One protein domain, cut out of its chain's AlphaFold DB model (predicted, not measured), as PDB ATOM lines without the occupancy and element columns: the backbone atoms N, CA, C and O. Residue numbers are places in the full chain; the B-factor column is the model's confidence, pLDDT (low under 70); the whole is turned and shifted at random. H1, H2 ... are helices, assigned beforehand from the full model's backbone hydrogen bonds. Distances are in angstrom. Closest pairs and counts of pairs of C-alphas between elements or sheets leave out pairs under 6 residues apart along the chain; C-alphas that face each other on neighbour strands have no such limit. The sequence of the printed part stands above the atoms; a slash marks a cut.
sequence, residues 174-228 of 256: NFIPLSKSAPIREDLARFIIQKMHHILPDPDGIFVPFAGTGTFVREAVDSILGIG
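Overview. This is residues 174 to 228 of the 256 residues of an uncharacterized protein of Leptospira interrogans serovar Icterohaemorrhagiae str. Verdun HP (UniProt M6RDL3). Two helices, H1 and H2, cross at a steep tilt and pack on each other, and under half of the printed residues lie in them, with two long loops, residues 174 to 185 and residues 200 to 214, among the rest. A first stretch, residues 174 to 185, leads into H1, and a long loop, residues 200 to 214, folds back from the end of H1 to the beginning of H2, which runs the same way as H1. The printed part has 55 residues, with two named helices in the order H1, H2 and no named strand; the class is all helix, with 24 of the 55 residues in named elements. The whole is compact, with a radius of gyration of the C-alphas of 11.1 A and spans of 32 by 24 by 16 A.

Arrangement. H1, residues 186 to 199, and H2, residues 215 to 224, touch, with 15 pairs of C-alphas within 8 A. Their closest C-alphas are those of Arg 190 and Glu 219, 5.5 A apart. Their centres are 9.3 A apart. They run the same way at a steep tilt of 53 degrees. In both H1 and H2, every O i to N i+4 pair is within hydrogen-bond range.

Along the chain. The printed part begins at Asn 174, with its C-alpha at (24.962, -18.660, -31.987). H1 begins at Glu 186, with its C-alpha at (14.156, -25.063, -31.063), and ends at Ile 199, 20.1 A from first to last C-alpha. H2 runs from Thr 215 to Ile 224, 14.4 A long, and its last C-alpha is at (12.673, -21.836, -45.885).

Size, cuts and confidence. The two C-alphas farthest apart, those of Lys 180 and Asp 202, are 32.2 A apart. The printed part has no cut. The link from H1 to H2, 15 residues, is long. The mean pLDDT of the printed part is 88.1, and residue 180 is the one printed residue under 70.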
ATOM      1  N   ASN A 174      24.950 -20.089 -32.340       79.00
ATOM      2  CA  ASN A 174      24.962 -18.660 -31.987       79.00
ATOM      3  C   ASN A 174      23.569 -17.996 -31.914       79.00
ATOM      4  O   ASN A 174      23.431 -16.815 -32.236       79.00
ATOM      5  N   PHE A 175      22.519 -18.729 -31.539       78.31
ATOM      6  CA  PHE A 175      21.198 -18.135 -31.361       78.31
ATOM      7  C   PHE A 175      21.200 -17.213 -30.138       78.31
ATOM      8  O   PHE A 175      21.385 -17.658 -29.006       78.31
ATOM      9  N   ILE A 176      20.984 -15.920 -30.380       78.06
ATOM     10  CA  ILE A 176      20.839 -14.912 -29.332       78.06
ATOM     11  C   ILE A 176      19.340 -14.615 -29.199       78.06
ATOM     12  O   ILE A 176      18.747 -14.085 -30.142       78.06
ATOM     13  N   PRO A 177      18.701 -14.969 -28.071       77.88
ATOM     14  CA  PRO A 177      17.269 -14.765 -27.900       77.88
ATOM     15  C   PRO A 177      16.927 -13.272 -27.811       77.88
ATOM     16  O   PRO A 177      17.650 -12.493 -27.192       77.88
ATOM     17  N   LEU A 178      15.776 -12.884 -28.372       78.69
ATOM     18  CA  LEU A 178      15.290 -11.492 -28.359       78.69
ATOM     19  C   LEU A 178      14.848 -11.004 -26.967       78.69
ATOM     20  O   LEU A 178      14.729  -9.805 -26.735       78.69
ATOM     21  N   SER A 179      14.562 -11.920 -26.039       78.31
ATOM     22  CA  SER A 179      14.107 -11.600 -24.683       78.31
ATOM     23  C   SER A 179      14.503 -12.686 -23.678       78.31
ATOM     24  O   SER A 179      14.850 -13.804 -24.055       78.31
ATOM     25  N   LYS A 180      14.439 -12.359 -22.380       68.88
ATOM     26  CA  LYS A 180      14.728 -13.276 -21.261       68.88
ATOM     27  C   LYS A 180      13.469 -14.013 -20.773       68.88
ATOM     28  O   LYS A 180      13.177 -14.012 -19.581       68.88
ATOM     29  N   SER A 181      12.681 -14.579 -21.683       73.38
ATOM     30  CA  SER A 181      11.544 -15.450 -21.337       73.38
ATOM     31  C   SER A 181      11.946 -16.925 -21.420       73.38
ATOM     32  O   SER A 181      13.050 -17.226 -21.861       73.38
ATOM     33  N   ALA A 182      11.092 -17.848 -20.965       76.88
ATOM     34  CA  ALA A 182      11.307 -19.285 -21.139       76.88
ATOM     35  C   ALA A 182      10.944 -19.677 -22.587       76.88
ATOM     36  O   ALA A 182       9.752 -19.780 -22.895       76.88
ATOM     37  N   PRO A 183      11.923 -19.853 -23.496       81.38
ATOM     38  CA  PRO A 183      11.621 -20.098 -24.897       81.38
ATOM     39  C   PRO A 183      11.025 -21.495 -25.083       81.38
ATOM     40  O   PRO A 183      11.399 -22.452 -24.395       81.38
ATOM     41  N   ILE A 184      10.156 -21.641 -26.087       90.44
ATOM     42  CA  ILE A 184       9.940 -22.960 -26.685       90.44
ATOM     43  C   ILE A 184      11.291 -23.480 -27.189       90.44
ATOM     44  O   ILE A 184      12.086 -22.720 -27.742       90.44
ATOM     45  N   ARG A 185      11.560 -24.773 -26.994       92.38
ATOM     46  CA  ARG A 185      12.784 -25.377 -27.521       92.38
ATOM     47  C   ARG A 185      12.756 -25.402 -29.045       92.38
ATOM     48  O   ARG A 185      11.721 -25.656 -29.662       92.38
ATOM     49  N   GLU A 186      13.919 -25.184 -29.630       94.62
ATOM     50  CA  GLU A 186      14.156 -25.063 -31.063       94.62
ATOM     51  C   GLU A 186      13.805 -26.348 -31.826       94.62
ATOM     52  O   GLU A 186      13.226 -26.289 -32.906       94.62
ATOM     53  N   ASP A 187      14.069 -27.520 -31.234       95.81
ATOM     54  CA  ASP A 187      13.676 -28.822 -31.789       95.81
ATOM     55  C   ASP A 187      12.152 -28.924 -31.953       95.81
ATOM     56  O   ASP A 187      11.647 -29.282 -33.017       95.81
ATOM     57  N   LEU A 188      11.400 -28.563 -30.911       96.38
ATOM     58  CA  LEU A 188       9.940 -28.588 -30.941       96.38
ATOM     59  C   LEU A 188       9.371 -27.526 -31.891       96.38
ATOM     60  O   LEU A 188       8.454 -27.832 -32.652       96.38
ATOM     61  N   ALA A 189       9.921 -26.309 -31.880       95.50
ATOM     62  CA  ALA A 189       9.517 -25.254 -32.806       95.50
ATOM     63  C   ALA A 189       9.720 -25.690 -34.263       95.50
ATOM     64  O   ALA A 189       8.790 -25.586 -35.068       95.50
ATOM     65  N   ARG A 190      10.878 -26.282 -34.585       95.44
ATOM     66  CA  ARG A 190      11.169 -26.803 -35.925       95.44
ATOM     67  C   ARG A 190      10.192 -27.883 -36.362       95.44
ATOM     68  O   ARG A 190       9.751 -27.888 -37.507       95.44
ATOM     69  N   PHE A 191       9.839 -28.791 -35.455       96.75
ATOM     70  CA  PHE A 191       8.852 -29.829 -35.739       96.75
ATOM     71  C   PHE A 191       7.461 -29.246 -36.039       96.75
ATOM     72  O   PHE A 191       6.784 -29.700 -36.960       96.75
ATOM     73  N   ILE A 192       7.034 -28.227 -35.290       95.12
ATOM     74  CA  ILE A 192       5.754 -27.545 -35.528       95.12
ATOM     75  C   ILE A 192       5.758 -26.857 -36.898       95.12
ATOM     76  O   ILE A 192       4.802 -27.011 -37.652       95.12
ATOM     77  N   ILE A 193       6.847 -26.173 -37.259       93.81
ATOM     78  CA  ILE A 193       7.003 -25.543 -38.579       93.81
ATOM     79  C   ILE A 193       6.954 -26.587 -39.698       93.81
ATOM     80  O   ILE A 193       6.258 -26.391 -40.690       93.81
ATOM     81  N   GLN A 194       7.608 -27.739 -39.521       92.44
ATOM     82  CA  GLN A 194       7.514 -28.841 -40.482       92.44
ATOM     83  C   GLN A 194       6.065 -29.309 -40.676       92.44
ATOM     84  O   GLN A 194       5.643 -29.571 -41.803       92.44
ATOM     85  N   LYS A 195       5.290 -29.413 -39.590       92.50
ATOM     86  CA  LYS A 195       3.861 -29.737 -39.675       92.50
ATOM     87  C   LYS A 195       3.075 -28.660 -40.413       92.50
ATOM     88  O   LYS A 195       2.206 -29.002 -41.206       92.50
ATOM     89  N   MET A 196       3.389 -27.388 -40.184       90.56
ATOM     90  CA  MET A 196       2.757 -26.285 -40.905       90.56
ATOM     91  C   MET A 196       3.037 -26.358 -42.404       90.56
ATOM     92  O   MET A 196       2.087 -26.270 -43.167       90.56
ATOM     93  N   HIS A 197       4.275 -26.631 -42.828       87.88
ATOM     94  CA  HIS A 197       4.596 -26.838 -44.248       87.88
ATOM     95  C   HIS A 197       3.841 -28.017 -44.871       87.88
ATOM     96  O   HIS A 197       3.564 -28.017 -46.062       87.88
ATOM     97  N   HIS A 198       3.485 -29.042 -44.092       86.88
ATOM     98  CA  HIS A 198       2.662 -30.126 -44.626       86.88
ATOM     99  C   HIS A 198       1.214 -29.690 -44.900       86.88
ATOM    100  O   HIS A 198       0.588 -30.203 -45.822       86.88
ATOM    101  N   ILE A 199       0.692 -28.754 -44.103       88.81
ATOM    102  CA  ILE A 199      -0.665 -28.208 -44.237       88.81
ATOM    103  C   ILE A 199      -0.701 -27.097 -45.298       88.81
ATOM    104  O   ILE A 199      -1.644 -27.025 -46.079       88.81
ATOM    105  N   LEU A 200       0.327 -26.246 -45.322       87.56
ATOM    106  CA  LEU A 200       0.487 -25.103 -46.214       87.56
ATOM    107  C   LEU A 200       1.922 -25.108 -46.781       87.56
ATOM    108  O   LEU A 200       2.820 -24.533 -46.159       87.56
ATOM    109  N   PRO A 201       2.164 -25.802 -47.909       84.06
ATOM    110  CA  PRO A 201       3.513 -26.010 -48.443       84.06
ATOM    111  C   PRO A 201       4.185 -24.720 -48.910       84.06
ATOM    112  O   PRO A 201       5.371 -24.540 -48.644       84.06
ATOM    113  N   ASP A 202       3.408 -23.803 -49.489       82.88
ATOM    114  CA  ASP A 202       3.903 -22.573 -50.107       82.88
ATOM    115  C   ASP A 202       3.249 -21.341 -49.454       82.88
ATOM    116  O   ASP A 202       2.322 -20.759 -50.015       82.88
ATOM    117  N   PRO A 203       3.644 -20.965 -48.222       83.19
ATOM    118  CA  PRO A 203       3.079 -19.793 -47.562       83.19
ATOM    119  C   PRO A 203       3.612 -18.493 -48.186       83.19
ATOM    120  O   PRO A 203       4.821 -18.331 -48.337       83.19
ATOM    121  N   ASP A 204       2.732 -17.517 -48.430       85.69
ATOM    122  CA  ASP A 204       3.118 -16.176 -48.915       85.69
ATOM    123  C   ASP A 204       3.910 -15.355 -47.879       85.69
ATOM    124  O   ASP A 204       4.573 -14.369 -48.203       85.69
ATOM    125  N   GLY A 205       3.840 -15.741 -46.603       84.12
ATOM    126  CA  GLY A 205       4.547 -15.072 -45.522       84.12
ATOM    127  C   GLY A 205       4.417 -15.796 -44.187       84.12
ATOM    128  O   GLY A 205       3.527 -16.620 -43.978       84.12
ATOM    129  N   ILE A 206       5.317 -15.469 -43.260       84.12
ATOM    130  CA  ILE A 206       5.283 -15.968 -41.884       84.12
ATOM    131  C   ILE A 206       4.925 -14.812 -40.961       84.12
ATOM    132  O   ILE A 206       5.656 -13.826 -40.871       84.12
ATOM    133  N   PHE A 207       3.829 -14.966 -40.224       88.69
ATOM    134  CA  PHE A 207       3.414 -14.016 -39.202       88.69
ATOM    135  C   PHE A 207       3.397 -14.691 -37.828       88.69
ATOM    136  O   PHE A 207       2.661 -15.652 -37.608       88.69
ATOM    137  N   VAL A 208       4.216 -14.189 -36.898       90.31
ATOM    138  CA  VAL A 208       4.281 -14.669 -35.509       90.31
ATOM    139  C   VAL A 208       3.807 -13.541 -34.587       90.31
ATOM    140  O   VAL A 208       4.619 -12.695 -34.210       90.31
ATOM    141  N   PRO A 209       2.515 -13.497 -34.210       87.31
ATOM    142  CA  PRO A 209       1.938 -12.358 -33.485       87.31
ATOM    143  C   PRO A 209       2.560 -12.136 -32.098       87.31
ATOM    144  O   PRO A 209       2.608 -11.012 -31.612       87.31
ATOM    145  N   PHE A 210       3.081 -13.199 -31.476       87.25
ATOM    146  CA  PHE A 210       3.724 -13.163 -30.161       87.25
ATOM    147  C   PHE A 210       5.100 -13.832 -30.230       87.25
ATOM    148  O   PHE A 210       5.279 -14.978 -29.821       87.25
ATOM    149  N   ALA A 211       6.079 -13.127 -30.798       85.25
ATOM    150  CA  ALA A 211       7.378 -13.712 -31.132       85.25
ATOM    151  C   ALA A 211       8.240 -14.103 -29.917       85.25
ATOM    152  O   ALA A 211       9.084 -14.991 -30.044       85.25
ATOM    153  N   GLY A 212       8.045 -13.486 -28.745       89.69
ATOM    154  CA  GLY A 212       8.779 -13.827 -27.519       89.69
ATOM    155  C   GLY A 212      10.301 -13.754 -27.697       89.69
ATOM    156  O   GLY A 212      10.858 -12.682 -27.918       89.69
ATOM    157  N   THR A 213      10.992 -14.890 -27.590       89.19
ATOM    158  CA  THR A 213      12.445 -15.002 -27.836       89.19
ATOM    159  C   THR A 213      12.831 -15.003 -29.315       89.19
ATOM    160  O   THR A 213      14.017 -14.950 -29.623       89.19
ATOM    161  N   GLY A 214      11.863 -15.072 -30.231       91.44
ATOM    162  CA  GLY A 214      12.078 -15.151 -31.676       91.44
ATOM    163  C   GLY A 214      12.260 -16.573 -32.215       91.44
ATOM    164  O   GLY A 214      12.536 -16.728 -33.401       91.44
ATOM    165  N   THR A 215      12.088 -17.616 -31.390       93.25
ATOM    166  CA  THR A 215      12.398 -19.006 -31.778       93.25
ATOM    167  C   THR A 215      11.639 -19.463 -33.029       93.25
ATOM    168  O   THR A 215      12.247 -20.006 -33.944       93.25
ATOM    169  N   PHE A 216      10.327 -19.208 -33.114       93.31
ATOM    170  CA  PHE A 216       9.540 -19.580 -34.297       93.31
ATOM    171  C   PHE A 216       9.967 -18.826 -35.556       93.31
ATOM    172  O   PHE A 216      10.030 -19.426 -36.622       93.31
ATOM    173  N   VAL A 217      10.294 -17.536 -35.434       91.94
ATOM    174  CA  VAL A 217      10.777 -16.736 -36.568       91.94
ATOM    175  C   VAL A 217      12.083 -17.328 -37.092       91.94
ATOM    176  O   VAL A 217      12.203 -17.591 -38.286       91.94
ATOM    177  N   ARG A 218      13.038 -17.608 -36.196       91.69
ATOM    178  CA  ARG A 218      14.332 -18.187 -36.568       91.69
ATOM    179  C   ARG A 218      14.183 -19.550 -37.233       91.69
ATOM    180  O   ARG A 218      14.706 -19.747 -38.323       91.69
ATOM    181  N   GLU A 219      13.476 -20.477 -36.590       94.25
ATOM    182  CA  GLU A 219      13.331 -21.842 -37.104       94.25
ATOM    183  C   GLU A 219      12.562 -21.881 -38.432       94.25
ATOM    184  O   GLU A 219      12.808 -22.775 -39.243       94.25
ATOM    185  N   ALA A 220      11.662 -20.921 -38.677       92.69
ATOM    186  CA  ALA A 220      10.912 -20.830 -39.925       92.69
ATOM    187  C   ALA A 220      11.769 -20.267 -41.065       92.69
ATOM    188  O   ALA A 220      11.761 -20.828 -42.158       92.69
ATOM    189  N   VAL A 221      12.583 -19.240 -40.796       90.88
ATOM    190  CA  VAL A 221      13.596 -18.751 -41.747       90.88
ATOM    191  C   VAL A 221      14.595 -19.856 -42.082       90.88
ATOM    192  O   VAL A 221      14.840 -20.122 -43.255       90.88
ATOM    193  N   ASP A 222      15.109 -20.562 -41.072       92.44
ATOM    194  CA  ASP A 222      16.001 -21.700 -41.298       92.44
ATOM    195  C   ASP A 222      15.305 -22.813 -42.103       92.44
ATOM    196  O   ASP A 222      15.963 -23.575 -42.802       92.44
ATOM    197  N   SER A 223      13.977 -22.948 -42.000       91.62
ATOM    198  CA  SER A 223      13.205 -23.947 -42.749       91.62
ATOM    199  C   SER A 223      13.119 -23.600 -44.221       91.62
ATOM    200  O   SER A 223      13.444 -24.435 -45.063       91.62
ATOM    201  N   ILE A 224      12.770 -22.351 -44.518       89.19
ATOM    202  CA  ILE A 224      12.673 -21.836 -45.885       89.19
ATOM    203  C   ILE A 224      14.037 -21.848 -46.579       89.19
ATOM    204  O   ILE A 224      14.128 -22.205 -47.748       89.19
ATOM    205  N   LEU A 225      15.104 -21.483 -45.863       89.31
ATOM    206  CA  LEU A 225      16.450 -21.369 -46.429       89.31
ATOM    207  C   LEU A 225      17.230 -22.693 -46.485       89.31
ATOM    208  O   LEU A 225      18.401 -22.669 -46.848       89.31
ATOM    209  N   GLY A 226      16.644 -23.826 -46.077       90.25
ATOM    210  CA  GLY A 226      17.362 -25.112 -46.032       90.25
ATOM    211  C   GLY A 226      18.460 -25.195 -44.957       90.25
ATOM    212  O   GLY A 226      19.249 -26.139 -44.905       90.25
ATOM    213  N   ILE A 227      18.504 -24.238 -44.027       92.25
ATOM    214  CA  ILE A 227      19.491 -24.206 -42.945       92.25
ATOM    215  C   ILE A 227      19.179 -25.327 -41.940       92.25
ATOM    216  O   ILE A 227      18.035 -25.555 -41.539       92.25
ATOM    217  N   GLY A 228      20.223 -26.036 -41.510       93.69
ATOM    218  CA  GLY A 228      20.113 -27.207 -40.644       93.69
ATOM    219  C   GLY A 228      21.425 -27.521 -39.933       93.69
ATOM    220  O   GLY A 228      22.322 -26.681 -39.863       93.69
TER     221      GLY A 228